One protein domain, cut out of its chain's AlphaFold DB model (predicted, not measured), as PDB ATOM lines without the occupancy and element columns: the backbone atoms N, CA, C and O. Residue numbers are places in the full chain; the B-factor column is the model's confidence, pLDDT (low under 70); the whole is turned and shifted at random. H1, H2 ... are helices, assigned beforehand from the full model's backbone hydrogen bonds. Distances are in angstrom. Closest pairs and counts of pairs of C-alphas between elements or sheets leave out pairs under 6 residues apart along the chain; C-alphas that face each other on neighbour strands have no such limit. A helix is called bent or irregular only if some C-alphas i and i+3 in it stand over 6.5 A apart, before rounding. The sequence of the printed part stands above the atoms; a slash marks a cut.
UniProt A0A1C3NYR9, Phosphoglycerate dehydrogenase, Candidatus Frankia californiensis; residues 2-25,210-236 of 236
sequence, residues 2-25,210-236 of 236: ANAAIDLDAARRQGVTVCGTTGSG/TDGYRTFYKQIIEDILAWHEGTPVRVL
ATOM      1  N   ALA A   2      31.062 -35.903 -18.825       63.81
ATOM      2  CA  ALA A   2      30.419 -36.493 -20.001       63.81
ATOM      3  C   ALA A   2      31.499 -36.779 -21.051       63.81
ATOM      4  O   ALA A   2      32.241 -35.873 -21.434       63.81
ATOM      5  N   ASN A   3      31.630 -38.037 -21.468       72.56
ATOM      6  CA  ASN A   3      32.479 -38.392 -22.596       72.56
ATOM      7  C   ASN A   3      31.722 -38.042 -23.881       72.56
ATOM      8  O   ASN A   3      30.681 -38.630 -24.146       72.56
ATOM      9  N   ALA A   4      32.242 -37.100 -24.670       74.69
ATOM     10  CA  ALA A   4      31.607 -36.657 -25.913       74.69
ATOM     11  C   ALA A   4      31.481 -37.769 -26.975       74.69
ATOM     12  O   ALA A   4      30.754 -37.595 -27.945       74.69
ATOM     13  N   ALA A   5      32.155 -38.909 -26.792       81.38
ATOM     14  CA  ALA A   5      31.974 -40.097 -27.625       81.38
ATOM     15  C   ALA A   5      30.659 -40.857 -27.344       81.38
ATOM     16  O   ALA A   5      30.327 -41.775 -28.089       81.38
ATOM     17  N   ILE A   6      29.926 -40.516 -26.277       88.38
ATOM     18  CA  ILE A   6      28.664 -41.165 -25.902       88.38
ATOM     19  C   ILE A   6      27.513 -40.172 -26.090       88.38
ATOM     20  O   ILE A   6      27.450 -39.151 -25.406       88.38
ATOM     21  N   ASP A   7      26.566 -40.499 -26.975       91.81
ATOM     22  CA  ASP A   7      25.296 -39.776 -27.089       91.81
ATOM     23  C   ASP A   7      24.380 -40.159 -25.913       91.81
ATOM     24  O   ASP A   7      23.680 -41.177 -25.931       91.81
ATOM     25  N   LEU A   8      24.422 -39.340 -24.860       92.50
ATOM     26  CA  LEU A   8      23.641 -39.553 -23.640       92.50
ATOM     27  C   LEU A   8      22.131 -39.462 -23.890       92.50
ATOM     28  O   LEU A   8      21.362 -40.164 -23.235       92.50
ATOM     29  N   ASP A   9      21.687 -38.641 -24.842       92.88
ATOM     30  CA  ASP A   9      20.262 -38.500 -25.128       92.88
ATOM     31  C   ASP A   9      19.739 -39.710 -25.905       92.88
ATOM     32  O   ASP A   9      18.643 -40.199 -25.621       92.88
ATOM     33  N   ALA A  10      20.523 -40.249 -26.843       96.25
ATOM     34  CA  ALA A  10      20.213 -41.523 -27.486       96.25
ATOM     35  C   ALA A  10      20.197 -42.676 -26.479       96.25
ATOM     36  O   ALA A  10      19.252 -43.467 -26.498       96.25
ATOM     37  N   ALA A  11      21.176 -42.741 -25.571       95.75
ATOM     38  CA  ALA A  11      21.222 -43.758 -24.520       95.75
ATOM     39  C   ALA A  11      19.960 -43.716 -23.643       95.75
ATOM     40  O   ALA A  11      19.289 -44.735 -23.479       95.75
ATOM     41  N   ARG A  12      19.562 -42.522 -23.178       94.31
ATOM     42  CA  ARG A  12      18.323 -42.327 -22.404       94.31
ATOM     43  C   ARG A  12      17.078 -42.752 -23.180       94.31
ATOM     44  O   ARG A  12      16.242 -43.458 -22.622       94.31
ATOM     45  N   ARG A  13      16.957 -42.387 -24.465       97.56
ATOM     46  CA  ARG A  13      15.823 -42.805 -25.322       97.56
ATOM     47  C   ARG A  13      15.720 -44.324 -25.486       97.56
ATOM     48  O   ARG A  13      14.622 -44.823 -25.702       97.56
ATOM     49  N   GLN A  14      16.837 -45.042 -25.389       97.81
ATOM     50  CA  GLN A  14      16.901 -46.504 -25.497       97.81
ATOM     51  C   GLN A  14      16.891 -47.216 -24.133       97.81
ATOM     52  O   GLN A  14      17.048 -48.432 -24.080       97.81
ATOM     53  N   GLY A  15      16.727 -46.484 -23.023       95.81
ATOM     54  CA  GLY A  15      16.750 -47.065 -21.677       95.81
ATOM     55  C   GLY A  15      18.122 -47.600 -21.248       95.81
ATOM     56  O   GLY A  15      18.202 -48.424 -20.342       95.81
ATOM     57  N   VAL A  16      19.207 -47.148 -21.885       96.56
ATOM     58  CA  VAL A  16      20.579 -47.544 -21.551       96.56
ATOM     59  C   VAL A  16      21.094 -46.658 -20.419       96.56
ATOM     60  O   VAL A  16      21.250 -45.447 -20.585       96.56
ATOM     61  N   THR A  17      21.378 -47.255 -19.261       95.62
ATOM     62  CA  THR A  17      22.034 -46.561 -18.146       95.62
ATOM     63  C   THR A  17      23.488 -46.272 -18.499       95.62
ATOM     64  O   THR A  17      24.233 -47.180 -18.864       95.62
ATOM     65  N   VAL A  18      23.908 -45.015 -18.353       95.50
ATOM     66  CA  VAL A  18      25.305 -44.610 -18.522       95.50
ATOM     67  C   VAL A  18      25.837 -44.164 -17.169       95.50
ATOM     68  O   VAL A  18      25.297 -43.238 -16.573       95.50
ATOM     69  N   CYS A  19      26.898 -44.812 -16.700       94.31
ATOM     70  CA  CYS A  19      27.622 -44.426 -15.492       94.31
ATOM     71  C   CYS A  19      28.999 -43.873 -15.864       94.31
ATOM     72  O   CYS A  19      29.548 -44.193 -16.922       94.31
ATOM     73  N   GLY A  20      29.552 -43.018 -15.010       91.88
ATOM     74  CA  GLY A  20      30.885 -42.460 -15.192       91.88
ATOM     75  C   GLY A  20      31.746 -42.595 -13.949       91.88
ATOM     76  O   GLY A  20      31.264 -42.724 -12.830       91.88
ATOM     77  N   THR A  21      33.052 -42.455 -14.131       91.44
ATOM     78  CA  THR A  21      34.003 -42.422 -13.023       91.44
ATOM     79  C   THR A  21      34.225 -40.990 -12.539       91.44
ATOM     80  O   THR A  21      34.028 -40.000 -13.257       91.44
ATOM     81  N   THR A  22      34.682 -40.848 -11.300       86.69
ATOM     82  CA  THR A  22      35.303 -39.607 -10.837       86.69
ATOM     83  C   THR A  22      36.583 -39.354 -11.631       86.69
ATOM     84  O   THR A  22      37.259 -40.302 -12.026       86.69
ATOM     85  N   GLY A  23      36.910 -38.086 -11.897       71.62
ATOM     86  CA  GLY A  23      38.091 -37.728 -12.685       71.62
ATOM     87  C   GLY A  23      39.414 -38.102 -12.002       71.62
ATOM     88  O   GLY A  23      39.503 -38.135 -10.778       71.62
ATOM     89  N   SER A  24      40.457 -38.333 -12.800       65.62
ATOM     90  CA  SER A  24      41.804 -38.671 -12.325       65.62
ATOM     91  C   SER A  24      42.663 -37.420 -12.108       65.62
ATOM     92  O   SER A  24      43.408 -37.016 -13.001       65.62
ATOM     93  N   GLY A  25      42.561 -36.807 -10.927       67.00
ATOM     94  CA  GLY A  25      43.541 -35.834 -10.415       67.00
ATOM     95  C   GLY A  25      44.030 -34.747 -11.396       67.00
ATOM     96  O   GLY A  25      43.293 -34.282 -12.268       67.00
ATOM     97  N   THR A 210      49.050 -44.603 -13.453       92.75
ATOM     98  CA  THR A 210      48.744 -45.704 -12.527       92.75
ATOM     99  C   THR A 210      47.638 -45.324 -11.539       92.75
ATOM    100  O   THR A 210      46.717 -46.109 -11.318       92.75
ATOM    101  N   ASP A 211      47.681 -44.109 -10.984       90.62
ATOM    102  CA  ASP A 211      46.685 -43.626 -10.017       90.62
ATOM    103  C   ASP A 211      45.326 -43.335 -10.667       90.62
ATOM    104  O   ASP A 211      44.273 -43.652 -10.099       90.62
ATOM    105  N   GLY A 212      45.340 -42.784 -11.885       91.06
ATOM    106  CA  GLY A 212      44.133 -42.569 -12.676       91.06
ATOM    107  C   GLY A 212      43.442 -43.887 -13.004       91.06
ATOM    108  O   GLY A 212      42.262 -44.057 -12.706       91.06
ATOM    109  N   TYR A 213      44.197 -44.864 -13.508       92.81
ATOM    110  CA  TYR A 213      43.680 -46.189 -13.845       92.81
ATOM    111  C   TYR A 213      43.186 -46.938 -12.610       92.81
ATOM    112  O   TYR A 213      42.113 -47.538 -12.651       92.81
ATOM    113  N   ARG A 214      43.899 -46.852 -11.481       92.69
ATOM    114  CA  ARG A 214      43.435 -47.438 -10.217       92.69
ATOM    115  C   ARG A 214      42.066 -46.893  -9.811       92.69
ATOM    116  O   ARG A 214      41.230 -47.658  -9.340       92.69
ATOM    117  N   THR A 215      41.822 -45.598 -10.012       92.12
ATOM    118  CA  THR A 215      40.524 -44.974  -9.724       92.12
ATOM    119  C   THR A 215      39.463 -45.406 -10.732       92.12
ATOM    120  O   THR A 215      38.406 -45.894 -10.338       92.12
ATOM    121  N   PHE A 216      39.751 -45.261 -12.027       92.62
ATOM    122  CA  PHE A 216      38.795 -45.529 -13.096       92.62
ATOM    123  C   PHE A 216      38.337 -46.982 -13.107       92.62
ATOM    124  O   PHE A 216      37.141 -47.239 -13.024       92.62
ATOM    125  N   TYR A 217      39.265 -47.939 -13.135       94.75
ATOM    126  CA  TYR A 217      38.907 -49.355 -13.216       94.75
ATOM    127  C   TYR A 217      38.191 -49.842 -11.962       94.75
ATOM    128  O   TYR A 217      37.236 -50.606 -12.073       94.75
ATOM    129  N   LYS A 218      38.583 -49.362 -10.774       95.75
ATOM    130  CA  LYS A 218      37.852 -49.675  -9.543       95.75
ATOM    131  C   LYS A 218      36.397 -49.207  -9.638       95.75
ATOM    132  O   LYS A 218      35.488 -49.983  -9.365       95.75
ATOM    133  N   GLN A 219      36.179 -47.961 -10.049       96.12
ATOM    134  CA  GLN A 219      34.836 -47.385 -10.118       96.12
ATOM    135  C   GLN A 219      33.991 -47.970 -11.248       96.12
ATOM    136  O   GLN A 219      32.796 -48.136 -11.055       96.12
ATOM    137  N   ILE A 220      34.596 -48.363 -12.370       95.88
ATOM    138  CA  ILE A 220      33.900 -49.106 -13.429       95.88
ATOM    139  C   ILE A 220      33.333 -50.418 -12.876       95.88
ATOM    140  O   ILE A 220      32.172 -50.735 -13.120       95.88
ATOM    141  N   ILE A 221      34.120 -51.170 -12.101       97.69
ATOM    142  CA  ILE A 221      33.638 -52.412 -11.480       97.69
ATOM    143  C   ILE A 221      32.522 -52.121 -10.470       97.69
ATOM    144  O   ILE A 221      31.495 -52.791 -10.492       97.69
ATOM    145  N   GLU A 222      32.688 -51.103  -9.624       97.69
ATOM    146  CA  GLU A 222      31.637 -50.662  -8.700       97.69
ATOM    147  C   GLU A 222      30.342 -50.249  -9.441       97.69
ATOM    148  O   GLU A 222      29.257 -50.606  -8.992       97.69
ATOM    149  N   ASP A 223      30.438 -49.539 -10.575       97.38
ATOM    150  CA  ASP A 223      29.290 -49.122 -11.399       97.38
ATOM    151  C   ASP A 223      28.537 -50.329 -11.971       97.38
ATOM    152  O   ASP A 223      27.309 -50.391 -11.893       97.38
ATOM    153  N   ILE A 224      29.272 -51.304 -12.516       97.69
ATOM    154  CA  ILE A 224      28.706 -52.530 -13.098       97.69
ATOM    155  C   ILE A 224      27.981 -53.353 -12.028       97.69
ATOM    156  O   ILE A 224      26.866 -53.818 -12.269       97.69
ATOM    157  N   LEU A 225      28.594 -53.529 -10.854       98.25
ATOM    158  CA  LEU A 225      27.998 -54.289  -9.752       98.25
ATOM    159  C   LEU A 225      26.719 -53.616  -9.238       98.25
ATOM    160  O   LEU A 225      25.684 -54.267  -9.137       98.25
ATOM    161  N   ALA A 226      26.762 -52.304  -9.008       98.12
ATOM    162  CA  ALA A 226      25.603 -51.547  -8.543       98.12
ATOM    163  C   ALA A 226      24.451 -51.567  -9.563       98.12
ATOM    164  O   ALA A 226      23.286 -51.719  -9.197       98.12
ATOM    165  N   TRP A 227      24.761 -51.470 -10.860       97.56
ATOM    166  CA  TRP A 227      23.762 -51.629 -11.918       97.56
ATOM    167  C   TRP A 227      23.143 -53.034 -11.920       97.56
ATOM    168  O   TRP A 227      21.921 -53.156 -12.012       97.56
ATOM    169  N   HIS A 228      23.954 -54.085 -11.758       97.44
ATOM    170  CA  HIS A 228      23.477 -55.471 -11.694       97.44
ATOM    171  C   HIS A 228      22.537 -55.719 -10.502       97.44
ATOM    172  O   HIS A 228      21.568 -56.466 -10.624       97.44
ATOM    173  N   GLU A 229      22.779 -55.050  -9.374       97.81
ATOM    174  CA  GLU A 229      21.941 -55.090  -8.168       97.81
ATOM    175  C   GLU A 229      20.689 -54.192  -8.253       97.81
ATOM    176  O   GLU A 229      19.901 -54.129  -7.311       97.81
ATOM    177  N   GLY A 230      20.485 -53.481  -9.368       97.44
ATOM    178  CA  GLY A 230      19.352 -52.572  -9.560       97.44
ATOM    179  C   GLY A 230      19.494 -51.224  -8.847       97.44
ATOM    180  O   GLY A 230      18.514 -50.488  -8.729       97.44
ATOM    181  N   THR A 231      20.697 -50.875  -8.382       97.69
ATOM    182  CA  THR A 231      21.001 -49.632  -7.655       97.69
ATOM    183  C   THR A 231      22.138 -48.837  -8.322       97.69
ATOM    184  O   THR A 231      23.128 -48.514  -7.670       97.69
ATOM    185  N   PRO A 232      22.038 -48.492  -9.624       96.69
ATOM    186  CA  PRO A 232      23.146 -47.883 -10.359       96.69
ATOM    187  C   PRO A 232      23.649 -46.598  -9.687       96.69
ATOM    188  O   PRO A 232      22.873 -45.719  -9.308       96.69
ATOM    189  N   VAL A 233      24.971 -46.477  -9.580       96.50
ATOM    190  CA  VAL A 233      25.654 -45.314  -9.001       96.50
ATOM    191  C   VAL A 233      26.368 -44.512 -10.086       96.50
ATOM    192  O   VAL A 233      26.612 -45.011 -11.180       96.50
ATOM    193  N   ARG A 234      26.675 -43.241  -9.793       94.19
ATOM    194  CA  ARG A 234      27.395 -42.324 -10.702       94.19
ATOM    195  C   ARG A 234      26.790 -42.237 -12.118       94.19
ATOM    196  O   ARG A 234      27.514 -42.092 -13.102       94.19
ATOM    197  N   VAL A 235      25.461 -42.296 -12.200       93.94
ATOM    198  CA  VAL A 235      24.691 -42.169 -13.448       93.94
ATOM    199  C   VAL A 235      24.867 -40.768 -14.056       93.94
ATOM    200  O   VAL A 235      24.926 -39.778 -13.322       93.94
ATOM    201  N   LEU A 236      24.962 -40.699 -15.388       90.81
ATOM    202  CA  LEU A 236      25.146 -39.485 -16.195       90.81
ATOM    203  C   LEU A 236      23.871 -39.034 -16.926       90.81
ATOM    204  O   LEU A 236      23.050 -39.868 -17.365       90.81
TER     205      LEU A 236
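Overview. This is residues 2 to 25 and 210 to 236 of the 236 residues of the protein "Phosphoglycerate dehydrogenase" of Candidatus Frankia californiensis (UniProt A0A1C3NYR9). A short helix, H1, stands at one end of a flat shape, and the extended stretch of residues 14 to 25 runs back from it alongside one long helix, H2. After H2 the last residues, 229 to 236, fold back towards that stretch. The printed part has 51 residues with two named helices, H1 then H2 along the chain, and no named strand. The class is all helix, although under half of the printed residues, 25 of the 51, are in named elements. The whole is only just compact, close to loose, with a radius of gyration of the C-alphas of 11.8 A, and its C-alphas span 35 by 27 by 10 A.

Arrangement. H1, residues 8 to 13, and H2, residues 210 to 228, are apart, with no C-alpha of the one within 8 A of the other. The stretch of residues 14 to 25 has no named element, and its C-alphas lie 2 to 17 A from the mean of all C-alphas. In H1 and H2 every O i to N i+4 pair is within hydrogen-bond range.

Along the chain. The printed part begins with Ala 2, whose C-alpha is at (30.419, -36.493, -20.001). H1 has 6 residues and runs from C-alpha 8 at (23.641, -39.553, -23.640) to C-alpha 13, with 8.6 A between them. H2 has 19 residues and measures 27.1 A from C-alpha 210 at (48.744, -45.704, -12.527) to C-alpha 228 at (23.477, -55.471, -11.694). Neither helix is bent.

Size, cuts and confidence. The two C-alphas farthest apart are those of Arg 13 and Thr 210, at 35.4 A. Residues 26 to 209 are not printed, and C-alphas 25 and 210 are 11.4 A apart across this cut, which the link from H1 to H2 crosses. The C-alphas of Ala 2 and Leu 236, the chain's last residue, are 7.2 A apart. The mean pLDDT of the printed part is 91.5, and residues 2, 24 and 25 are under 70.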